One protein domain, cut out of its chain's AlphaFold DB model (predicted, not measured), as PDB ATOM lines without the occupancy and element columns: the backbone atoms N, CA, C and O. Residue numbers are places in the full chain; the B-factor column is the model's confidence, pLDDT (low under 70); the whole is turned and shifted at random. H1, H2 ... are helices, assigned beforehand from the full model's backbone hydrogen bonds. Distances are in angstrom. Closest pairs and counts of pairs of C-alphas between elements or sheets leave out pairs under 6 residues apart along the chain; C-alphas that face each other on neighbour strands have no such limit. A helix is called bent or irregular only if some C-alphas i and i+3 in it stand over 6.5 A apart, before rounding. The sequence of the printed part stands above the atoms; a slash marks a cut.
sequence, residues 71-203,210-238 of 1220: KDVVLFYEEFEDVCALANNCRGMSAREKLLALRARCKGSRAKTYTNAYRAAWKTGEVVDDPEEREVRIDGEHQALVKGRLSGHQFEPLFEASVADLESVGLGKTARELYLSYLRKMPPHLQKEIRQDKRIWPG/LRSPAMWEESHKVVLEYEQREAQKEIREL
ATOM      1  N   LYS A  71     -41.938 -12.665 -38.895       82.31
ATOM      2  CA  LYS A  71     -42.823 -13.438 -39.777       82.31
ATOM      3  C   LYS A  71     -42.436 -13.285 -41.247       82.31
ATOM      4  O   LYS A  71     -42.270 -14.295 -41.914       82.31
ATOM      5  N   ASP A  72     -42.203 -12.062 -41.728       82.88
ATOM      6  CA  ASP A  72     -41.812 -11.816 -43.125       82.88
ATOM      7  C   ASP A  72     -40.486 -12.488 -43.498       82.88
ATOM      8  O   ASP A  72     -40.265 -12.830 -44.659       82.88
ATOM      9  N   VAL A  73     -39.584 -12.633 -42.520       83.00
ATOM     10  CA  VAL A  73     -38.296 -13.318 -42.684       83.00
ATOM     11  C   VAL A  73     -38.481 -14.833 -42.739       83.00
ATOM     12  O   VAL A  73     -37.849 -15.460 -43.580       83.00
ATOM     13  N   VAL A  74     -39.333 -15.410 -41.885       85.69
ATOM     14  CA  VAL A  74     -39.664 -16.849 -41.909       85.69
ATOM     15  C   VAL A  74     -40.387 -17.208 -43.208       85.69
ATOM     16  O   VAL A  74     -39.878 -18.036 -43.955       85.69
ATOM     17  N   LEU A  75     -41.451 -16.476 -43.553       87.50
ATOM     18  CA  LEU A  75     -42.180 -16.629 -44.816       87.50
ATOM     19  C   LEU A  75     -41.257 -16.476 -46.031       87.50
ATOM     20  O   LEU A  75     -41.394 -17.205 -46.998       87.50
ATOM     21  N   PHE A  76     -40.277 -15.565 -45.993       89.19
ATOM     22  CA  PHE A  76     -39.281 -15.445 -47.063       89.19
ATOM     23  C   PHE A  76     -38.347 -16.665 -47.178       89.19
ATOM     24  O   PHE A  76     -37.902 -16.969 -48.283       89.19
ATOM     25  N   TYR A  77     -38.015 -17.339 -46.072       85.31
ATOM     26  CA  TYR A  77     -37.240 -18.582 -46.120       85.31
ATOM     27  C   TYR A  77     -38.090 -19.752 -46.622       85.31
ATOM     28  O   TYR A  77     -37.603 -20.513 -47.447       85.31
ATOM     29  N   GLU A  78     -39.354 -19.844 -46.208       87.38
ATOM     30  CA  GLU A  78     -40.325 -20.822 -46.720       87.38
ATOM     31  C   GLU A  78     -40.543 -20.622 -48.237       87.38
ATOM     32  O   GLU A  78     -40.230 -21.518 -49.017       87.38
ATOM     33  N   GLU A  79     -40.879 -19.397 -48.677       88.38
ATOM     34  CA  GLU A  79     -40.953 -18.981 -50.095       88.38
ATOM     35  C   GLU A  79     -39.672 -19.345 -50.892       88.38
ATOM     36  O   GLU A  79     -39.723 -19.553 -52.107       88.38
ATOM     37  N   PHE A  80     -38.495 -19.335 -50.248       87.44
ATOM     38  CA  PHE A  80     -37.201 -19.590 -50.892       87.44
ATOM     39  C   PHE A  80     -36.868 -21.082 -50.977       87.44
ATOM     40  O   PHE A  80     -36.380 -21.526 -52.017       87.44
ATOM     41  N   GLU A  81     -37.140 -21.856 -49.925       84.88
ATOM     42  CA  GLU A  81     -36.948 -23.306 -49.943       84.88
ATOM     43  C   GLU A  81     -37.995 -24.002 -50.821       84.88
ATOM     44  O   GLU A  81     -37.618 -24.908 -51.556       84.88
ATOM     45  N   ASP A  82     -39.242 -23.518 -50.897       86.12
ATOM     46  CA  ASP A  82     -40.245 -23.994 -51.870       86.12
ATOM     47  C   ASP A  82     -39.745 -23.849 -53.319       86.12
ATOM     48  O   ASP A  82     -39.845 -24.765 -54.142       86.12
ATOM     49  N   VAL A  83     -39.141 -22.698 -53.639       84.88
ATOM     50  CA  VAL A  83     -38.528 -22.437 -54.951       84.88
ATOM     51  C   VAL A  83     -37.292 -23.316 -55.187       84.88
ATOM     52  O   VAL A  83     -37.079 -23.777 -56.311       84.88
ATOM     53  N   CYS A  84     -36.498 -23.599 -54.151       81.75
ATOM     54  CA  CYS A  84     -35.387 -24.547 -54.243       81.75
ATOM     55  C   CYS A  84     -35.869 -25.997 -54.416       81.75
ATOM     56  O   CYS A  84     -35.260 -26.741 -55.184       81.75
ATOM     57  N   ALA A  85     -36.962 -26.393 -53.761       81.12
ATOM     58  CA  ALA A  85     -37.565 -27.718 -53.849       81.12
ATOM     59  C   ALA A  85     -38.134 -27.979 -55.248       81.12
ATOM     60  O   ALA A  85     -37.800 -28.989 -55.871       81.12
ATOM     61  N   LEU A  86     -38.878 -27.010 -55.799       83.19
ATOM     62  CA  LEU A  86     -39.352 -27.029 -57.187       83.19
ATOM     63  C   LEU A  86     -38.189 -27.136 -58.196       83.19
ATOM     64  O   LEU A  86     -38.320 -27.777 -59.236       83.19
ATOM     65  N   ALA A  87     -37.023 -26.576 -57.863       78.12
ATOM     66  CA  ALA A  87     -35.766 -26.741 -58.594       78.12
ATOM     67  C   ALA A  87     -34.985 -28.023 -58.201       78.12
ATOM     68  O   ALA A  87     -33.752 -28.010 -58.162       78.12
ATOM     69  N   ASN A  88     -35.685 -29.132 -57.916       78.94
ATOM     70  CA  ASN A  88     -35.118 -30.426 -57.498       78.94
ATOM     71  C   ASN A  88     -34.199 -30.295 -56.265       78.94
ATOM     72  O   ASN A  88     -33.034 -30.691 -56.297       78.94
ATOM     73  N   ASN A  89     -34.689 -29.657 -55.199       72.38
ATOM     74  CA  ASN A  89     -33.936 -29.298 -53.980       72.38
ATOM     75  C   ASN A  89     -32.611 -28.539 -54.251       72.38
ATOM     76  O   ASN A  89     -31.667 -28.598 -53.450       72.38
ATOM     77  N   CYS A  90     -32.501 -27.856 -55.397       69.19
ATOM     78  CA  CYS A  90     -31.257 -27.314 -55.961       69.19
ATOM     79  C   CYS A  90     -30.098 -28.341 -55.989       69.19
ATOM     80  O   CYS A  90     -28.936 -27.988 -55.769       69.19
ATOM     81  N   ARG A  91     -30.402 -29.626 -56.227       64.25
ATOM     82  CA  ARG A  91     -29.445 -30.743 -56.278       64.25
ATOM     83  C   ARG A  91     -28.531 -30.578 -57.496       64.25
ATOM     84  O   ARG A  91     -28.954 -30.760 -58.633       64.25
ATOM     85  N   GLY A  92     -27.284 -30.184 -57.237       68.19
ATOM     86  CA  GLY A  92     -26.326 -29.721 -58.250       68.19
ATOM     87  C   GLY A  92     -25.730 -28.337 -57.959       68.19
ATOM     88  O   GLY A  92     -24.778 -27.950 -58.626       68.19
ATOM     89  N   MET A  93     -26.243 -27.613 -56.955       71.25
ATOM     90  CA  MET A  93     -25.573 -26.455 -56.350       71.25
ATOM     91  C   MET A  93     -24.911 -26.862 -55.029       71.25
ATOM     92  O   MET A  93     -25.565 -27.475 -54.182       71.25
ATOM     93  N   SER A  94     -23.656 -26.455 -54.819       75.44
ATOM     94  CA  SER A  94     -23.011 -26.481 -53.493       75.44
ATOM     95  C   SER A  94     -23.802 -25.639 -52.481       75.44
ATOM     96  O   SER A  94     -24.526 -24.715 -52.874       75.44
ATOM     97  N   ALA A  95     -23.673 -25.883 -51.170       74.31
ATOM     98  CA  ALA A  95     -24.363 -25.031 -50.196       74.31
ATOM     99  C   ALA A  95     -23.786 -23.605 -50.229       74.31
ATOM    100  O   ALA A  95     -24.541 -22.634 -50.155       74.31
ATOM    101  N   ARG A  96     -22.491 -23.450 -50.530       77.69
ATOM    102  CA  ARG A  96     -21.882 -22.172 -50.941       77.69
ATOM    103  C   ARG A  96     -22.623 -21.465 -52.089       77.69
ATOM    104  O   ARG A  96     -22.789 -20.244 -52.035       77.69
ATOM    105  N   GLU A  97     -23.089 -22.176 -53.114       80.88
ATOM    106  CA  GLU A  97     -23.888 -21.599 -54.209       80.88
ATOM    107  C   GLU A  97     -25.336 -21.306 -53.802       80.88
ATOM    108  O   GLU A  97     -25.835 -20.225 -54.131       80.88
ATOM    109  N   LYS A  98     -25.978 -22.165 -52.998       81.44
ATOM    110  CA  LYS A  98     -27.289 -21.867 -52.383       81.44
ATOM    111  C   LYS A  98     -27.224 -20.575 -51.553       81.44
ATOM    112  O   LYS A  98     -28.045 -19.671 -51.716       81.44
ATOM    113  N   LEU A  99     -26.159 -20.408 -50.766       84.19
ATOM    114  CA  LEU A  99     -25.845 -19.194 -50.006       84.19
ATOM    115  C   LEU A  99     -25.536 -17.975 -50.903       84.19
ATOM    116  O   LEU A  99     -25.699 -16.833 -50.460       84.19
ATOM    117  N   LEU A 100     -25.120 -18.155 -52.160       85.81
ATOM    118  CA  LEU A 100     -24.988 -17.064 -53.135       85.81
ATOM    119  C   LEU A 100     -26.324 -16.725 -53.820       85.81
ATOM    120  O   LEU A 100     -26.597 -15.541 -54.038       85.81
ATOM    121  N   ALA A 101     -27.186 -17.712 -54.081       86.94
ATOM    122  CA  ALA A 101     -28.547 -17.500 -54.574       86.94
ATOM    123  C   ALA A 101     -29.392 -16.716 -53.553       86.94
ATOM    124  O   ALA A 101     -29.941 -15.658 -53.885       86.94
ATOM    125  N   LEU A 102     -29.384 -17.147 -52.287       87.69
ATOM    126  CA  LEU A 102     -30.006 -16.462 -51.149       87.69
ATOM    127  C   LEU A 102     -29.490 -15.016 -51.000       87.69
ATOM    128  O   LEU A 102     -30.260 -14.065 -50.831       87.69
ATOM    129  N   ARG A 103     -28.177 -14.809 -51.172       87.31
ATOM    130  CA  ARG A 103     -27.559 -13.472 -51.153       87.31
ATOM    131  C   ARG A 103     -28.076 -12.544 -52.252       87.31
ATOM    132  O   ARG A 103     -28.119 -11.337 -52.027       87.31
ATOM    133  N   ALA A 104     -28.438 -13.079 -53.419       87.69
ATOM    134  CA  ALA A 104     -29.002 -12.303 -54.524       87.69
ATOM    135  C   ALA A 104     -30.475 -11.907 -54.291       87.69
ATOM    136  O   ALA A 104     -30.952 -10.952 -54.909       87.69
ATOM    137  N   ARG A 105     -31.185 -12.607 -53.395       89.25
ATOM    138  CA  ARG A 105     -32.566 -12.289 -52.993       89.25
ATOM    139  C   ARG A 105     -32.652 -11.240 -51.889       89.25
ATOM    140  O   ARG A 105     -33.568 -10.418 -51.891       89.25
ATOM    141  N   CYS A 106     -31.677 -11.216 -50.987       89.00
ATOM    142  CA  CYS A 106     -31.537 -10.159 -49.990       89.00
ATOM    143  C   CYS A 106     -31.208  -8.804 -50.648       89.00
ATOM    144  O   CYS A 106     -30.217  -8.675 -51.369       89.00
ATOM    145  N   LYS A 107     -31.976  -7.751 -50.337       88.88
ATOM    146  CA  LYS A 107     -31.733  -6.363 -50.785       88.88
ATOM    147  C   LYS A 107     -31.468  -5.429 -49.589       88.88
ATOM    148  O   LYS A 107     -31.348  -5.872 -48.449       88.88
ATOM    149  N   GLY A 108     -31.270  -4.133 -49.845       87.81
ATOM    150  CA  GLY A 108     -31.273  -3.105 -48.793       87.81
ATOM    151  C   GLY A 108     -30.213  -3.255 -47.684       87.81
ATOM    152  O   GLY A 108     -29.002  -3.313 -47.935       87.81
ATOM    153  N   SER A 109     -30.650  -3.209 -46.430       85.75
ATOM    154  CA  SER A 109     -29.925  -3.522 -45.196       85.75
ATOM    155  C   SER A 109     -29.826  -5.027 -44.949       85.75
ATOM    156  O   SER A 109     -28.736  -5.476 -44.587       85.75
ATOM    157  N   ARG A 110     -30.874  -5.810 -45.252       83.75
ATOM    158  CA  ARG A 110     -30.891  -7.282 -45.125       83.75
ATOM    159  C   ARG A 110     -29.705  -7.924 -45.857       83.75
ATOM    160  O   ARG A 110     -28.960  -8.699 -45.263       83.75
ATOM    161  N   ALA A 111     -29.403  -7.469 -47.076       87.31
ATOM    162  CA  ALA A 111     -28.217  -7.855 -47.855       87.31
ATOM    163  C   ALA A 111     -26.876  -7.611 -47.139       87.31
ATOM    164  O   ALA A 111     -25.906  -8.347 -47.347       87.31
ATOM    165  N   LYS A 112     -26.791  -6.566 -46.305       87.69
ATOM    166  CA  LYS A 112     -25.591  -6.237 -45.519       87.69
ATOM    167  C   LYS A 112     -25.499  -7.114 -44.278       87.69
ATOM    168  O   LYS A 112     -24.406  -7.590 -43.990       87.69
ATOM    169  N   THR A 113     -26.616  -7.348 -43.589       86.19
ATOM    170  CA  THR A 113     -26.708  -8.292 -42.462       86.19
ATOM    171  C   THR A 113     -26.273  -9.681 -42.912       86.19
ATOM    172  O   THR A 113     -25.320 -10.223 -42.358       86.19
ATOM    173  N   TYR A 114     -26.846 -10.176 -44.013       88.94
ATOM    174  CA  TYR A 114     -26.449 -11.428 -44.650       88.94
ATOM    175  C   TYR A 114     -24.959 -11.452 -45.023       88.94
ATOM    176  O   TYR A 114     -24.215 -12.334 -44.608       88.94
ATOM    177  N   THR A 115     -24.471 -10.432 -45.744       87.94
ATOM    178  CA  THR A 115     -23.050 -10.353 -46.140       87.94
ATOM    179  C   THR A 115     -22.105 -10.264 -44.928       87.94
ATOM    180  O   THR A 115     -20.937 -10.630 -45.044       87.94
ATOM    181  N   ASN A 116     -22.564  -9.787 -43.767       88.00
ATOM    182  CA  ASN A 116     -21.780  -9.774 -42.532       88.00
ATOM    183  C   ASN A 116     -21.797 -11.136 -41.821       88.00
ATOM    184  O   ASN A 116     -20.734 -11.560 -41.377       88.00
ATOM    185  N   ALA A 117     -22.945 -11.821 -41.766       84.75
ATOM    186  CA  ALA A 117     -23.067 -13.180 -41.234       84.75
ATOM    187  C   ALA A 117     -22.230 -14.173 -42.057       84.75
ATOM    188  O   ALA A 117     -21.318 -14.791 -41.515       84.75
ATOM    189  N   TYR A 118     -22.403 -14.187 -43.384       84.88
ATOM    190  CA  TYR A 118     -21.580 -14.963 -44.322       84.88
ATOM    191  C   TYR A 118     -20.074 -14.710 -44.108       84.88
ATOM    192  O   TYR A 118     -19.270 -15.629 -44.142       84.88
ATOM    193  N   ARG A 119     -19.654 -13.462 -43.844       82.69
ATOM    194  CA  ARG A 119     -18.241 -13.112 -43.568       82.69
ATOM    195  C   ARG A 119     -17.747 -13.453 -42.161       82.69
ATOM    196  O   ARG A 119     -16.542 -13.332 -41.925       82.69
ATOM    197  N   ALA A 120     -18.637 -13.762 -41.225       80.31
ATOM    198  CA  ALA A 120     -18.275 -14.319 -39.929       80.31
ATOM    199  C   ALA A 120     -18.095 -15.833 -40.079       80.31
ATOM    200  O   ALA A 120     -16.999 -16.324 -39.827       80.31
ATOM    201  N   ALA A 121     -19.101 -16.505 -40.634       77.12
ATOM    202  CA  ALA A 121     -19.118 -17.947 -40.849       77.12
ATOM    203  C   ALA A 121     -18.022 -18.422 -41.852       77.12
ATOM    204  O   ALA A 121     -17.350 -19.430 -41.648       77.12
ATOM    205  N   TRP A 122     -17.679 -17.617 -42.869       75.25
ATOM    206  CA  TRP A 122     -16.508 -17.871 -43.734       75.25
ATOM    207  C   TRP A 122     -15.163 -17.845 -42.976       75.25
ATOM    208  O   TRP A 122     -14.182 -18.419 -43.435       75.25
ATOM    209  N   LYS A 123     -15.073 -17.164 -41.824       73.75
ATOM    210  CA  LYS A 123     -13.836 -17.122 -41.017       73.75
ATOM    211  C   LYS A 123     -13.752 -18.242 -39.992       73.75
ATOM    212  O   LYS A 123     -12.645 -18.681 -39.709       73.75
ATOM    213  N   THR A 124     -14.885 -18.671 -39.437       70.50
ATOM    214  CA  THR A 124     -14.968 -19.866 -38.582       70.50
ATOM    215  C   THR A 124     -14.778 -21.154 -39.389       70.50
ATOM    216  O   THR A 124     -14.481 -22.189 -38.805       70.50
ATOM    217  N   GLY A 125     -14.875 -21.090 -40.725       64.69
ATOM    218  CA  GLY A 125     -14.793 -22.267 -41.596       64.69
ATOM    219  C   GLY A 125     -16.108 -23.048 -41.639       64.69
ATOM    220  O   GLY A 125     -16.090 -24.257 -41.797       64.69
ATOM    221  N   GLU A 126     -17.220 -22.338 -41.452       68.88
ATOM    222  CA  GLU A 126     -18.607 -22.820 -41.321       68.88
ATOM    223  C   GLU A 126     -19.411 -22.625 -42.629       68.88
ATOM    224  O   GLU A 126     -20.569 -23.001 -42.724       68.88
ATOM    225  N   VAL A 127     -18.794 -21.998 -43.642       63.62
ATOM    226  CA  VAL A 127     -19.339 -21.761 -45.008       63.62
ATOM    227  C   VAL A 127     -18.468 -22.450 -46.071       63.62
ATOM    228  O   VAL A 127     -18.525 -22.134 -47.259       63.62
ATOM    229  N   VAL A 128     -17.581 -23.335 -45.626       63.69
ATOM    230  CA  VAL A 128     -16.746 -24.166 -46.486       63.69
ATOM    231  C   VAL A 128     -17.283 -25.575 -46.307       63.69
ATOM    232  O   VAL A 128     -17.126 -26.145 -45.230       63.69
ATOM    233  N   ASP A 129     -17.985 -26.063 -47.326       57.47
ATOM    234  CA  ASP A 129     -18.662 -27.364 -47.298       57.47
ATOM    235  C   ASP A 129     -17.631 -28.515 -47.247       57.47
ATOM    236  O   ASP A 129     -17.873 -29.542 -46.619       57.47
ATOM    237  N   ASP A 130     -16.452 -28.297 -47.841       62.09
ATOM    238  CA  ASP A 130     -15.338 -29.244 -47.886       62.09
ATOM    239  C   ASP A 130     -14.380 -29.053 -46.682       62.09
ATOM    240  O   ASP A 130     -13.664 -28.041 -46.624       62.09
ATOM    241  N   PRO A 131     -14.277 -30.006 -45.730       67.31
ATOM    242  CA  PRO A 131     -13.316 -29.905 -44.624       67.31
ATOM    243  C   PRO A 131     -11.864 -29.809 -45.124       67.31
ATOM    244  O   PRO A 131     -11.057 -29.086 -44.537       67.31
ATOM    245  N   GLU A 132     -11.565 -30.415 -46.277       74.56
ATOM    246  CA  GLU A 132     -10.257 -30.378 -46.937       74.56
ATOM    247  C   GLU A 132      -9.762 -28.946 -47.240       74.56
ATOM    248  O   GLU A 132      -8.600 -28.632 -46.972       74.56
ATOM    249  N   GLU A 133     -10.607 -28.025 -47.742       76.62
ATOM    250  CA  GLU A 133     -10.166 -26.634 -47.998       76.62
ATOM    251  C   GLU A 133      -9.864 -25.907 -46.672       76.62
ATOM    252  O   GLU A 133      -8.931 -25.095 -46.590       76.62
ATOM    253  N   ARG A 134     -10.605 -26.219 -45.598       78.44
ATOM    254  CA  ARG A 134     -10.355 -25.669 -44.258       78.44
ATOM    255  C   ARG A 134      -9.037 -26.189 -43.671       78.44
ATOM    256  O   ARG A 134      -8.267 -25.384 -43.144       78.44
ATOM    257  N   GLU A 135      -8.771 -27.486 -43.791       85.69
ATOM    258  CA  GLU A 135      -7.529 -28.149 -43.377       85.69
ATOM    259  C   GLU A 135      -6.306 -27.604 -44.124       85.69
ATOM    260  O   GLU A 135      -5.371 -27.093 -43.500       85.69
ATOM    261  N   VAL A 136      -6.345 -27.614 -45.463       86.31
ATOM    262  CA  VAL A 136      -5.267 -27.102 -46.329       86.31
ATOM    263  C   VAL A 136      -4.978 -25.628 -46.042       86.31
ATOM    264  O   VAL A 136      -3.814 -25.215 -46.009       86.31
ATOM    265  N   ARG A 137      -6.013 -24.817 -45.778       87.12
ATOM    266  CA  ARG A 137      -5.829 -23.419 -45.374       87.12
ATOM    267  C   ARG A 137      -5.114 -23.301 -44.029       87.12
ATOM    268  O   ARG A 137      -4.201 -22.486 -43.919       87.12
ATOM    269  N   ILE A 138      -5.513 -24.071 -43.018       89.56
ATOM    270  CA  ILE A 138      -4.962 -23.950 -41.660       89.56
ATOM    271  C   ILE A 138      -3.532 -24.496 -41.575       89.56
ATOM    272  O   ILE A 138      -2.685 -23.836 -40.968       89.56
ATOM    273  N   ASP A 139      -3.193 -25.596 -42.258       90.94
ATOM    274  CA  ASP A 139      -1.782 -25.988 -42.370       90.94
ATOM    275  C   ASP A 139      -0.973 -24.981 -43.199       90.94
ATOM    276  O   ASP A 139       0.149 -24.656 -42.823       90.94
ATOM    277  N   GLY A 140      -1.541 -24.388 -44.255       92.00
ATOM    278  CA  GLY A 140      -0.901 -23.296 -44.997       92.00
ATOM    279  C   GLY A 140      -0.611 -22.056 -44.134       92.00
ATOM    280  O   GLY A 140       0.491 -21.500 -44.187       92.00
ATOM    281  N   GLU A 141      -1.568 -21.640 -43.297       92.25
ATOM    282  CA  GLU A 141      -1.409 -20.546 -42.330       92.25
ATOM    283  C   GLU A 141      -0.362 -20.901 -41.255       92.25
ATOM    284  O   GLU A 141       0.532 -20.091 -40.982       92.25
ATOM    285  N   HIS A 142      -0.373 -22.136 -40.732       93.94
ATOM    286  CA  HIS A 142       0.673 -22.625 -39.833       93.94
ATOM    287  C   HIS A 142       2.044 -22.632 -40.521       93.94
ATOM    288  O   HIS A 142       2.995 -22.082 -39.968       93.94
ATOM    289  N   GLN A 143       2.197 -23.220 -41.713       92.38
ATOM    290  CA  GLN A 143       3.463 -23.282 -42.458       92.38
ATOM    291  C   GLN A 143       4.064 -21.887 -42.676       92.38
ATOM    292  O   GLN A 143       5.264 -21.703 -42.458       92.38
ATOM    293  N   ALA A 144       3.234 -20.900 -43.033       92.50
ATOM    294  CA  ALA A 144       3.651 -19.520 -43.269       92.50
ATOM    295  C   ALA A 144       4.125 -18.772 -42.005       92.50
ATOM    296  O   ALA A 144       4.881 -17.801 -42.117       92.50
ATOM    297  N   LEU A 145       3.719 -19.203 -40.802       94.44
ATOM    298  CA  LEU A 145       4.168 -18.600 -39.547       94.44
ATOM    299  C   LEU A 145       5.681 -18.793 -39.350       94.44
ATOM    300  O   LEU A 145       6.171 -19.918 -39.280       94.44
ATOM    301  N   VAL A 146       6.414 -17.689 -39.170       93.62
ATOM    302  CA  VAL A 146       7.853 -17.653 -38.849       93.62
ATOM    303  C   VAL A 146       8.156 -16.546 -37.837       93.62
ATOM    304  O   VAL A 146       7.526 -15.489 -37.866       93.62
ATOM    305  N   LYS A 147       9.160 -16.734 -36.969       93.12
ATOM    306  CA  LYS A 147       9.494 -15.747 -35.918       93.12
ATOM    307  C   LYS A 147       9.978 -14.407 -36.481       93.12
ATOM    308  O   LYS A 147       9.656 -13.345 -35.948       93.12
ATOM    309  N   GLY A 148      10.740 -14.435 -37.576       90.69
ATOM    310  CA  GLY A 148      11.163 -13.234 -38.303       90.69
ATOM    311  C   GLY A 148      11.890 -12.206 -37.423       90.69
ATOM    312  O   GLY A 148      13.047 -12.407 -37.062       90.69
ATOM    313  N   ARG A 149      11.216 -11.086 -37.121       87.44
ATOM    314  CA  ARG A 149      11.713  -9.984 -36.265       87.44
ATOM    315  C   ARG A 149      10.962  -9.832 -34.934       87.44
ATOM    316  O   ARG A 149      11.207  -8.863 -34.224       87.44
ATOM    317  N   LEU A 150      10.032 -10.732 -34.624       90.94
ATOM    318  CA  LEU A 150       9.347 -10.757 -33.331       90.94
ATOM    319  C   LEU A 150      10.336 -11.204 -32.248       90.94
ATOM    320  O   LEU A 150      11.203 -12.038 -32.527       90.94
ATOM    321  N   SER A 151      10.204 -10.682 -31.028       92.56
ATOM    322  CA  SER A 151      10.870 -11.277 -29.861       92.56
ATOM    323  C   SER A 151      10.243 -12.632 -29.524       92.56
ATOM    324  O   SER A 151       9.154 -12.956 -30.004       92.56
ATOM    325  N   GLY A 152      10.908 -13.434 -28.694       91.19
ATOM    326  CA  GLY A 152      10.387 -14.722 -28.243       91.19
ATOM    327  C   GLY A 152       8.974 -14.613 -27.655       91.19
ATOM    328  O   GLY A 152       8.055 -15.209 -28.208       91.19
ATOM    329  N   HIS A 153       8.781 -13.743 -26.659       92.12
ATOM    330  CA  HIS A 153       7.480 -13.467 -26.022       92.12
ATOM    331  C   HIS A 153       6.381 -12.928 -26.963       92.12
ATOM    332  O   HIS A 153       5.217 -12.855 -26.583       92.12
ATOM    333  N   GLN A 154       6.727 -12.471 -28.172       92.62
ATOM    334  CA  GLN A 154       5.747 -12.070 -29.193       92.62
ATOM    335  C   GLN A 154       5.426 -13.197 -30.177       92.62
ATOM    336  O   GLN A 154       4.436 -13.109 -30.898       92.62
ATOM    337  N   PHE A 155       6.283 -14.214 -30.251       96.06
ATOM    338  CA  PHE A 155       6.128 -15.362 -31.131       96.06
ATOM    339  C   PHE A 155       5.436 -16.538 -30.437       96.06
ATOM    340  O   PHE A 155       4.627 -17.201 -31.070       96.06
ATOM    341  N   GLU A 156       5.719 -16.745 -29.151       93.88
ATOM    342  CA  GLU A 156       5.110 -17.733 -28.245       93.88
ATOM    343  C   GLU A 156       3.577 -17.857 -28.431       93.88
ATOM    344  O   GLU A 156       3.157 -18.856 -29.021       93.88
ATOM    345  N   PRO A 157       2.745 -16.826 -28.160       95.25
ATOM    346  CA  PRO A 157       1.286 -16.927 -28.309       95.25
ATOM    347  C   PRO A 157       0.793 -17.007 -29.764       95.25
ATOM    348  O   PRO A 157      -0.372 -17.316 -30.003       95.25
ATOM    349  N   LEU A 158       1.640 -16.700 -30.755       94.31
ATOM    350  CA  LEU A 158       1.299 -16.892 -32.172       94.31
ATOM    351  C   LEU A 158       1.569 -18.331 -32.618       94.31
ATOM    352  O   LEU A 158       0.848 -18.846 -33.469       94.31
ATOM    353  N   PHE A 159       2.596 -18.972 -32.056       95.75
ATOM    354  CA  PHE A 159       2.877 -20.380 -32.294       95.75
ATOM    355  C   PHE A 159       1.820 -21.253 -31.619       95.75
ATOM    356  O   PHE A 159       1.215 -22.059 -32.316       95.75
ATOM    357  N   GLU A 160       1.526 -21.017 -30.337       94.69
ATOM    358  CA  GLU A 160       0.472 -21.714 -29.579       94.69
ATOM    359  C   GLU A 160      -0.887 -21.648 -30.290       94.69
ATOM    360  O   GLU A 160      -1.498 -22.685 -30.543       94.69
ATOM    361  N   ALA A 161      -1.322 -20.453 -30.710       93.44
ATOM    362  CA  ALA A 161      -2.552 -20.296 -31.489       93.44
ATOM    363  C   ALA A 161      -2.529 -21.139 -32.779       93.44
ATOM    364  O   ALA A 161      -3.470 -21.877 -33.043       93.44
ATOM    365  N   SER A 162      -1.417 -21.125 -33.525       94.25
ATOM    366  CA  SER A 162      -1.263 -21.931 -34.748       94.25
ATOM    367  C   SER A 162      -1.132 -23.445 -34.520       94.25
ATOM    368  O   SER A 162      -1.054 -24.193 -35.496       94.25
ATOM    369  N   VAL A 163      -1.031 -23.900 -33.267       94.31
ATOM    370  CA  VAL A 163      -1.074 -25.319 -32.880       94.31
ATOM    371  C   VAL A 163      -2.502 -25.692 -32.491       94.31
ATOM    372  O   VAL A 163      -3.036 -26.643 -33.051       94.31
ATOM    373  N   ALA A 164      -3.171 -24.873 -31.674       93.06
ATOM    374  CA  ALA A 164      -4.591 -25.040 -31.367       93.06
ATOM    375  C   ALA A 164      -5.483 -24.975 -32.628       93.06
ATOM    376  O   ALA A 164      -6.429 -25.751 -32.760       93.06
ATOM    377  N   ASP A 165      -5.163 -24.104 -33.596       90.62
ATOM    378  CA  ASP A 165      -5.864 -24.036 -34.885       90.62
ATOM    379  C   ASP A 165      -5.726 -25.357 -35.673       90.62
ATOM    380  O   ASP A 165      -6.715 -25.833 -36.231       90.62
ATOM    381  N   LEU A 166      -4.538 -25.982 -35.682       93.06
ATOM    382  CA  LEU A 166      -4.296 -27.290 -36.315       93.06
ATOM    383  C   LEU A 166      -5.046 -28.425 -35.607       93.06
ATOM    384  O   LEU A 166      -5.665 -29.259 -36.261       93.06
ATOM    385  N   GLU A 167      -5.009 -28.448 -34.276       91.81
ATOM    386  CA  GLU A 167      -5.747 -29.416 -33.459       91.81
ATOM    387  C   GLU A 167      -7.264 -29.293 -33.690       91.81
ATOM    388  O   GLU A 167      -7.955 -30.306 -33.789       91.81
ATOM    389  N   SER A 168      -7.775 -28.071 -33.904       85.56
ATOM    390  CA  SER A 168      -9.189 -27.805 -34.226       85.56
ATOM    391  C   SER A 168      -9.671 -28.349 -35.582       85.56
ATOM    392  O   SER A 168     -10.865 -28.265 -35.883       85.56
ATOM    393  N   VAL A 169      -8.757 -28.870 -36.407       87.00
ATOM    394  CA  VAL A 169      -9.041 -29.540 -37.689       87.00
ATOM    395  C   VAL A 169      -8.422 -30.939 -37.766       87.00
ATOM    396  O   VAL A 169      -8.174 -31.444 -38.850       87.00
ATOM    397  N   GLY A 170      -8.105 -31.564 -36.628       86.50
ATOM    398  CA  GLY A 170      -7.537 -32.920 -36.587       86.50
ATOM    399  C   GLY A 170      -6.070 -33.033 -37.029       86.50
ATOM    400  O   GLY A 170      -5.430 -34.038 -36.736       86.50
ATOM    401  N   LEU A 171      -5.482 -31.988 -37.624       90.75
ATOM    402  CA  LEU A 171      -4.072 -31.918 -38.039       90.75
ATOM    403  C   LEU A 171      -3.100 -31.646 -36.868       90.75
ATOM    404  O   LEU A 171      -2.048 -31.018 -37.045       90.75
ATOM    405  N   GLY A 172      -3.457 -32.107 -35.666       88.12
ATOM    406  CA  GLY A 172      -2.627 -32.035 -34.467       88.12
ATOM    407  C   GLY A 172      -1.304 -32.772 -34.678       88.12
ATOM    408  O   GLY A 172      -1.274 -33.910 -35.141       88.12
ATOM    409  N   LYS A 173      -0.189 -32.110 -34.366       91.69
ATOM    410  CA  LYS A 173       1.164 -32.632 -34.621       91.69
ATOM    411  C   LYS A 173       1.759 -33.193 -33.343       91.69
ATOM    412  O   LYS A 173       1.619 -32.595 -32.281       91.69
ATOM    413  N   THR A 174       2.473 -34.314 -33.444       92.19
ATOM    414  CA  THR A 174       3.136 -34.908 -32.275       92.19
ATOM    415  C   THR A 174       4.148 -33.930 -31.670       92.19
ATOM    416  O   THR A 174       4.720 -33.099 -32.380       92.19
ATOM    417  N   ALA A 175       4.454 -34.045 -30.373       88.19
ATOM    418  CA  ALA A 175       5.412 -33.156 -29.698       88.19
ATOM    419  C   ALA A 175       6.771 -33.048 -30.433       88.19
ATOM    420  O   ALA A 175       7.373 -31.974 -30.515       88.19
ATOM    421  N   ARG A 176       7.221 -34.146 -31.058       89.56
ATOM    422  CA  ARG A 176       8.438 -34.198 -31.883       89.56
ATOM    423  C   ARG A 176       8.299 -33.438 -33.207       89.56
ATOM    424  O   ARG A 176       9.260 -32.816 -33.661       89.56
ATOM    425  N   GLU A 177       7.132 -33.464 -33.838       92.44
ATOM    426  CA  GLU A 177       6.847 -32.693 -35.054       92.44
ATOM    427  C   GLU A 177       6.621 -31.213 -34.756       92.44
ATOM    428  O   GLU A 177       7.074 -30.372 -35.532       92.44
ATOM    429  N   LEU A 178       6.020 -30.879 -33.610       93.81
ATOM    430  CA  LEU A 178       5.946 -29.512 -33.097       93.81
ATOM    431  C   LEU A 178       7.347 -28.944 -32.852       93.81
ATOM    432  O   LEU A 178       7.646 -27.857 -33.344       93.81
ATOM    433  N   TYR A 179       8.249 -29.700 -32.216       93.25
ATOM    434  CA  TYR A 179       9.667 -29.341 -32.078       93.25
ATOM    435  C   TYR A 179      10.359 -29.112 -33.438       93.25
ATOM    436  O   TYR A 179      11.010 -28.083 -33.649       93.25
ATOM    437  N   LEU A 180      10.184 -30.023 -34.403       94.00
ATOM    438  CA  LEU A 180      10.762 -29.878 -35.746       94.00
ATOM    439  C   LEU A 180      10.149 -28.707 -36.535       94.00
ATOM    440  O   LEU A 180      10.871 -28.022 -37.268       94.00
ATOM    441  N   SER A 181       8.852 -28.436 -36.374       93.69
ATOM    442  CA  SER A 181       8.173 -27.266 -36.938       93.69
ATOM    443  C   SER A 181       8.721 -25.982 -36.316       93.69
ATOM    444  O   SER A 181       9.185 -25.098 -37.035       93.69
ATOM    445  N   TYR A 182       8.789 -25.912 -34.985       95.38
ATOM    446  CA  TYR A 182       9.339 -24.785 -34.237       95.38
ATOM    447  C   TYR A 182      10.767 -24.444 -34.687       95.38
ATOM    448  O   TYR A 182      11.052 -23.296 -35.035       95.38
ATOM    449  N   LEU A 183      11.646 -25.449 -34.802       93.81
ATOM    450  CA  LEU A 183      12.999 -25.276 -35.338       93.81
ATOM    451  C   LEU A 183      13.010 -24.677 -36.752       93.81
ATOM    452  O   LEU A 183      13.823 -23.793 -37.018       93.81
ATOM    453  N   ARG A 184      12.118 -25.107 -37.656       94.12
ATOM    454  CA  ARG A 184      12.001 -24.533 -39.015       94.12
ATOM    455  C   ARG A 184      11.561 -23.060 -38.986       94.12
ATOM    456  O   ARG A 184      11.998 -22.289 -39.837       94.12
ATOM    457  N   LYS A 185      10.756 -22.653 -37.996       95.00
ATOM    458  CA  LYS A 185      10.273 -21.267 -37.806       95.00
ATOM    459  C   LYS A 185      11.297 -20.333 -37.158       95.00
ATOM    460  O   LYS A 185      11.136 -19.108 -37.229       95.00
ATOM    461  N   MET A 186      12.340 -20.884 -36.534       95.50
ATOM    462  CA  MET A 186      13.431 -20.115 -35.938       95.50
ATOM    463  C   MET A 186      14.447 -19.627 -36.986       95.50
ATOM    464  O   MET A 186      14.822 -20.380 -37.887       95.50
ATOM    465  N   PRO A 187      14.984 -18.398 -36.848       93.56
ATOM    466  CA  PRO A 187      16.138 -17.934 -37.614       93.56
ATOM    467  C   PRO A 187      17.358 -18.876 -37.503       93.56
ATOM    468  O   PRO A 187      17.613 -19.406 -36.420       93.56
ATOM    469  N   PRO A 188      18.200 -19.016 -38.550       92.75
ATOM    470  CA  PRO A 188      19.341 -19.945 -38.548       92.75
ATOM    471  C   PRO A 188      20.440 -19.707 -37.496       92.75
ATOM    472  O   PRO A 188      21.321 -20.553 -37.359       92.75
ATOM    473  N   HIS A 189      20.433 -18.576 -36.780       92.06
ATOM    474  CA  HIS A 189      21.291 -18.379 -35.604       92.06
ATOM    475  C   HIS A 189      20.665 -19.043 -34.369       92.06
ATOM    476  O   HIS A 189      21.275 -19.947 -33.812       92.06
ATOM    477  N   LEU A 190      19.407 -18.724 -34.037       93.75
ATOM    478  CA  LEU A 190      18.662 -19.389 -32.958       93.75
ATOM    479  C   LEU A 190      18.583 -20.914 -33.156       93.75
ATOM    480  O   LEU A 190      18.758 -21.652 -32.196       93.75
ATOM    481  N   GLN A 191      18.438 -21.412 -34.392       93.12
ATOM    482  CA  GLN A 191      18.511 -22.860 -34.668       93.12
ATOM    483  C   GLN A 191      19.839 -23.511 -34.248       93.12
ATOM    484  O   GLN A 191      19.853 -24.702 -33.945       93.12
ATOM    485  N   LYS A 192      20.961 -22.778 -34.274       92.94
ATOM    486  CA  LYS A 192      22.260 -23.295 -33.815       92.94
ATOM    487  C   LYS A 192      22.325 -23.298 -32.298       92.94
ATOM    488  O   LYS A 192      22.681 -24.323 -31.739       92.94
ATOM    489  N   GLU A 193      21.916 -22.203 -31.662       92.75
ATOM    490  CA  GLU A 193      21.876 -22.070 -30.200       92.75
ATOM    491  C   GLU A 193      21.001 -23.168 -29.569       92.75
ATOM    492  O   GLU A 193      21.473 -23.898 -28.708       92.75
ATOM    493  N   ILE A 194      19.780 -23.387 -30.078       94.00
ATOM    494  CA  ILE A 194      18.861 -24.444 -29.603       94.00
ATOM    495  C   ILE A 194      19.480 -25.847 -29.741       94.00
ATOM    496  O   ILE A 194      19.289 -26.691 -28.874       94.00
ATOM    497  N   ARG A 195      20.243 -26.113 -30.812       91.88
ATOM    498  CA  ARG A 195      20.911 -27.413 -31.036       91.88
ATOM    499  C   ARG A 195      22.238 -27.564 -30.284       91.88
ATOM    500  O   ARG A 195      22.741 -28.680 -30.177       91.88
ATOM    501  N   GLN A 196      22.835 -26.463 -29.830       91.69
ATOM    502  CA  GLN A 196      24.068 -26.449 -29.038       91.69
ATOM    503  C   GLN A 196      23.783 -26.449 -27.537       91.69
ATOM    504  O   GLN A 196      24.616 -26.933 -26.772       91.69
ATOM    505  N   ASP A 197      22.613 -25.962 -27.120       90.44
ATOM    506  CA  ASP A 197      22.140 -26.091 -25.750       90.44
ATOM    507  C   ASP A 197      22.037 -27.579 -25.373       90.44
ATOM    508  O   ASP A 197      21.415 -28.405 -26.056       90.44
ATOM    509  N   LYS A 198      22.735 -27.919 -24.290       89.25
ATOM    510  CA  LYS A 198      22.724 -29.226 -23.643       89.25
ATOM    511  C   LYS A 198      22.655 -28.979 -22.150       89.25
ATOM    512  O   LYS A 198      23.590 -28.421 -21.575       89.25
ATOM    513  N   ARG A 199      21.551 -29.378 -21.530       88.62
ATOM    514  CA  ARG A 199      21.299 -29.162 -20.106       88.62
ATOM    515  C   ARG A 199      20.375 -30.224 -19.537       88.62
ATOM    516  O   ARG A 199      19.798 -31.023 -20.267       88.62
ATOM    517  N   ILE A 200      20.266 -30.234 -18.217       85.69
ATOM    518  CA  ILE A 200      19.245 -31.018 -17.529       85.69
ATOM    519  C   ILE A 200      17.926 -30.260 -17.694       85.69
ATOM    520  O   ILE A 200      17.843 -29.067 -17.391       85.69
ATOM    521  N   TRP A 201      16.914 -30.955 -18.195       83.19
ATOM    522  CA  TRP A 201      15.562 -30.442 -18.385       83.19
ATOM    523  C   TRP A 201      14.612 -31.144 -17.406       83.19
ATOM    524  O   TRP A 201      14.792 -32.340 -17.171       83.19
ATOM    525  N   PRO A 202      13.619 -30.445 -16.828       74.31
ATOM    526  CA  PRO A 202      12.601 -31.094 -16.011       74.31
ATOM    527  C   PRO A 202      11.721 -31.985 -16.898       74.31
ATOM    528  O   PRO A 202      11.258 -31.545 -17.946       74.31
ATOM    529  N   GLY A 203      11.506 -33.228 -16.478       65.06
ATOM    530  CA  GLY A 203      10.686 -34.211 -17.183       65.06
ATOM    531  C   GLY A 203      10.562 -35.503 -16.377       65.06
ATOM    532  O   GLY A 203      11.318 -35.726 -15.426       65.06
ATOM    533  N   LEU A 210      22.569 -34.805 -19.536       83.00
ATOM    534  CA  LEU A 210      22.819 -33.506 -20.173       83.00
ATOM    535  C   LEU A 210      22.345 -33.522 -21.642       83.00
ATOM    536  O   LEU A 210      23.151 -33.661 -22.569       83.00
ATOM    537  N   ARG A 211      21.028 -33.412 -21.857       88.19
ATOM    538  CA  ARG A 211      20.392 -33.553 -23.178       88.19
ATOM    539  C   ARG A 211      20.097 -32.221 -23.871       88.19
ATOM    540  O   ARG A 211      20.008 -31.165 -23.246       88.19
ATOM    541  N   SER A 212      19.925 -32.281 -25.187       87.06
ATOM    542  CA  SER A 212      19.389 -31.163 -25.972       87.06
ATOM    543  C   SER A 212      17.867 -31.023 -25.785       87.06
ATOM    544  O   SER A 212      17.226 -31.960 -25.291       87.06
ATOM    545  N   PRO A 213      17.277 -29.876 -26.179       89.31
ATOM    546  CA  PRO A 213      15.829 -29.723 -26.275       89.31
ATOM    547  C   PRO A 213      15.201 -30.836 -27.121       89.31
ATOM    548  O   PRO A 213      15.673 -31.138 -28.219       89.31
ATOM    549  N   ALA A 214      14.135 -31.431 -26.598       86.56
ATOM    550  CA  ALA A 214      13.286 -32.411 -27.264       86.56
ATOM    551  C   ALA A 214      11.896 -31.833 -27.581       86.56
ATOM    552  O   ALA A 214      11.274 -32.252 -28.555       86.56
ATOM    553  N   MET A 215      11.433 -30.863 -26.782       92.00
ATOM    554  CA  MET A 215      10.122 -30.217 -26.932       92.00
ATOM    555  C   MET A 215      10.244 -28.793 -27.513       92.00
ATOM    556  O   MET A 215      11.334 -28.197 -27.555       92.00
ATOM    557  N   TRP A 216       9.137 -28.218 -27.991       93.69
ATOM    558  CA  TRP A 216       9.153 -26.871 -28.584       93.69
ATOM    559  C   TRP A 216       9.197 -25.777 -27.504       93.69
ATOM    560  O   TRP A 216       9.848 -24.755 -27.698       93.69
ATOM    561  N   GLU A 217       8.602 -26.038 -26.344       93.25
ATOM    562  CA  GLU A 217       8.602 -25.236 -25.119       93.25
ATOM    563  C   GLU A 217      10.025 -25.126 -24.554       93.25
ATOM    564  O   GLU A 217      10.512 -24.043 -24.221       93.25
ATOM    565  N   GLU A 218      10.745 -26.253 -24.526       92.94
ATOM    566  CA  GLU A 218      12.163 -26.302 -24.168       92.94
ATOM    567  C   GLU A 218      12.985 -25.436 -25.127       92.94
ATOM    568  O   GLU A 218      13.729 -24.546 -24.710       92.94
ATOM    569  N   SER A 219      12.780 -25.635 -26.430       93.25
ATOM    570  CA  SER A 219      13.422 -24.839 -27.479       93.25
ATOM    571  C   SER A 219      13.110 -23.350 -27.341       93.25
ATOM    572  O   SER A 219      13.995 -22.511 -27.523       93.25
ATOM    573  N   HIS A 220      11.875 -23.007 -26.973       94.75
ATOM    574  CA  HIS A 220      11.461 -21.634 -26.752       94.75
ATOM    575  C   HIS A 220      12.176 -21.005 -25.552       94.75
ATOM    576  O   HIS A 220      12.684 -19.886 -25.652       94.75
ATOM    577  N   LYS A 221      12.329 -21.748 -24.452       93.62
ATOM    578  CA  LYS A 221      13.081 -21.296 -23.276       93.62
ATOM    579  C   LYS A 221      14.541 -20.957 -23.616       93.62
ATOM    580  O   LYS A 221      15.046 -19.939 -23.143       93.62
ATOM    581  N   VAL A 222      15.197 -21.724 -24.498       93.38
ATOM    582  CA  VAL A 222      16.545 -21.377 -25.008       93.38
ATOM    583  C   VAL A 222      16.524 -20.069 -25.813       93.38
ATOM    584  O   VAL A 222      17.410 -19.232 -25.644       93.38
ATOM    585  N   VAL A 223      15.503 -19.848 -26.651       94.50
ATOM    586  CA  VAL A 223      15.336 -18.601 -27.427       94.50
ATOM    587  C   VAL A 223      15.190 -17.382 -26.512       94.50
ATOM    588  O   VAL A 223      15.853 -16.372 -26.745       94.50
ATOM    589  N   LEU A 224      14.362 -17.475 -25.465       94.12
ATOM    590  CA  LEU A 224      14.175 -16.399 -24.486       94.12
ATOM    591  C   LEU A 224      15.478 -16.061 -23.754       94.12
ATOM    592  O   LEU A 224      15.846 -14.891 -23.638       94.12
ATOM    593  N   GLU A 225      16.215 -17.078 -23.306       93.44
ATOM    594  CA  GLU A 225      17.509 -16.880 -22.654       93.44
ATOM    595  C   GLU A 225      18.557 -16.280 -23.599       93.44
ATOM    596  O   GLU A 225      19.322 -15.413 -23.178       93.44
ATOM    597  N   TYR A 226      18.593 -16.686 -24.872       93.19
ATOM    598  CA  TYR A 226      19.504 -16.103 -25.859       93.19
ATOM    599  C   TYR A 226      19.208 -14.617 -26.105       93.19
ATOM    600  O   TYR A 226      20.119 -13.788 -26.040       93.19
ATOM    601  N   GLU A 227      17.938 -14.249 -26.316       92.94
ATOM    602  CA  GLU A 227      17.543 -12.843 -26.473       92.94
ATOM    603  C   GLU A 227      17.866 -12.016 -25.223       92.94
ATOM    604  O   GLU A 227      18.359 -10.892 -25.332       92.94
ATOM    605  N   GLN A 228      17.673 -12.583 -24.027       92.75
ATOM    606  CA  GLN A 228      18.046 -11.932 -22.773       92.75
ATOM    607  C   GLN A 228      19.570 -11.731 -22.654       92.75
ATOM    608  O   GLN A 228      20.011 -10.680 -22.179       92.75
ATOM    609  N   ARG A 229      20.385 -12.700 -23.097       92.50
ATOM    610  CA  ARG A 229      21.858 -12.615 -23.100       92.50
ATOM    611  C   ARG A 229      22.361 -11.547 -24.081       92.50
ATOM    612  O   ARG A 229      23.170 -10.710 -23.678       92.50
ATOM    613  N   GLU A 230      21.852 -11.508 -25.316       90.69
ATOM    614  CA  GLU A 230      22.223 -10.469 -26.296       90.69
ATOM    615  C   GLU A 230      21.756  -9.068 -25.855       90.69
ATOM    616  O   GLU A 230      22.540  -8.122 -25.914       90.69
ATOM    617  N   ALA A 231      20.548  -8.923 -25.295       89.31
ATOM    618  CA  ALA A 231      20.087  -7.643 -24.742       89.31
ATOM    619  C   ALA A 231      20.959  -7.165 -23.562       89.31
ATOM    620  O   ALA A 231      21.304  -5.984 -23.462       89.31
ATOM    621  N   GLN A 232      21.383  -8.072 -22.672       91.75
ATOM    622  CA  GLN A 232      22.338  -7.736 -21.610       91.75
ATOM    623  C   GLN A 232      23.708  -7.320 -22.159       91.75
ATOM    624  O   GLN A 232      24.350  -6.440 -21.580       91.75
ATOM    625  N   LYS A 233      24.171  -7.947 -23.242       93.81
ATOM    626  CA  LYS A 233      25.439  -7.641 -23.911       93.81
ATOM    627  C   LYS A 233      25.402  -6.268 -24.584       93.81
ATOM    628  O   LYS A 233      26.288  -5.470 -24.293       93.81
ATOM    629  N   GLU A 234      24.353  -5.930 -25.334       91.44
ATOM    630  CA  GLU A 234      24.162  -4.578 -25.888       91.44
ATOM    631  C   GLU A 234      24.183  -3.519 -24.769       91.44
ATOM    632  O   GLU A 234      24.901  -2.520 -24.846       91.44
ATOM    633  N   ILE A 235      23.496  -3.777 -23.649       92.44
ATOM    634  CA  ILE A 235      23.520  -2.900 -22.467       92.44
ATOM    635  C   ILE A 235      24.930  -2.783 -21.852       92.44
ATOM    636  O   ILE A 235      25.283  -1.715 -21.343       92.44
ATOM    637  N   ARG A 236      25.752  -3.844 -21.864       92.94
ATOM    638  CA  ARG A 236      27.151  -3.804 -21.389       92.94
ATOM    639  C   ARG A 236      28.047  -3.019 -22.349       92.94
ATOM    640  O   ARG A 236      28.821  -2.189 -21.882       92.94
ATOM    641  N   GLU A 237      27.905  -3.215 -23.657       93.06
ATOM    642  CA  GLU A 237      28.654  -2.492 -24.693       93.06
ATOM    643  C   GLU A 237      28.332  -0.988 -24.671       93.06
ATOM    644  O   GLU A 237      29.244  -0.160 -24.641       93.06
ATOM    645  N   LEU A 238      27.052  -0.615 -24.544       91.62
ATOM    646  CA  LEU A 238      26.621   0.778 -24.369       91.62
ATOM    647  C   LEU A 238      27.164   1.404 -23.071       91.62
ATOM    648  O   LEU A 238      27.594   2.560 -23.077       91.62
TER     649      LEU A 238
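Overview. This is residues 71 to 203 and 210 to 238 of the 1220 residues of an uncharacterized protein of Symbiodinium microadriaticum (UniProt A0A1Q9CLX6). This is a long, open row of helices in two groups: H1 with the hairpin of H2 and H3 at one end, and H4 to H8 at the other, joined by the link of residues 125 to 130. In the second group the hairpin of H4 and H5 meets the long helix H8, on whose first half H6 and H7 pack, while residues 229 to 238 of H8 stick out. The printed part has 162 residues with eight named helices, H1 to H8 in order, and no named strand; its class is all helix. It is extended, with a radius of gyration of the C-alphas of 24.7 A, a rod spanning 75 by 36 by 24 A.

Arrangement. Start at H1, residues 71 to 86; it is close to but not clearly touching H2, residues 95 to 105, the closest C-alphas being those of Phe 80 and Leu 102, 7.8 A apart. H2 and H3, residues 110 to 124, form a helical hairpin and only just touch, with 3 pairs of C-alphas within 8 A, closest at Arg 103 and Ala 111, 6.5 A. H3 is apart from H4, residues 131 to 144. H4 forms a helical hairpin with H5, residues 152 to 167, at a shallow tilt of 18 degrees; the closest C-alphas, His 142 and Ser 162, are 5.5 A apart. H5 is only just irregular: C-alphas 154 and 157 are 6.7 A apart. With residues 152 to 156 alone it touches H8, residues 216 to 238, opposite ways, closest at the C-alphas of Gly 152 and Leu 224, 5.6 A. H6, residues 175 to 185, touches H8, closest at the C-alphas of Tyr 179 and Trp 216, 4.3 A. H7, residues 190 to 196, touches H8 about perpendicular at 73 degrees, closest at the C-alphas of Ile 194 and Ser 219, 5.9 A. Each O i to N i+4 pair is within hydrogen-bond range in H2, H4, H6, H7 and H8; H1 has 11 of 12, H3 10 of 11 and H5 9 of 12.

Along the chain. Find C-alpha 71 at (-42.823, -13.438, -39.777), where H1 begins its 22.4 A. H3 runs 21.3 A, H4 19.9 A and H5 22.4 A; H2, H6 and H7 are shorter. H8 runs 33.0 A to C-alpha 238 at (26.621, 0.778, -24.369).

Size, cuts and confidence. The C-alphas farthest apart, Leu 86 and Glu 237, are 79.3 A apart. Residues 204 to 209 are not printed, and C-alphas 203 and 210 are 12.5 A apart across this cut. Of the links printed whole, none is long. The model's pLDDT is under 70 at residues 90 to 92, 125 to 131 and 203.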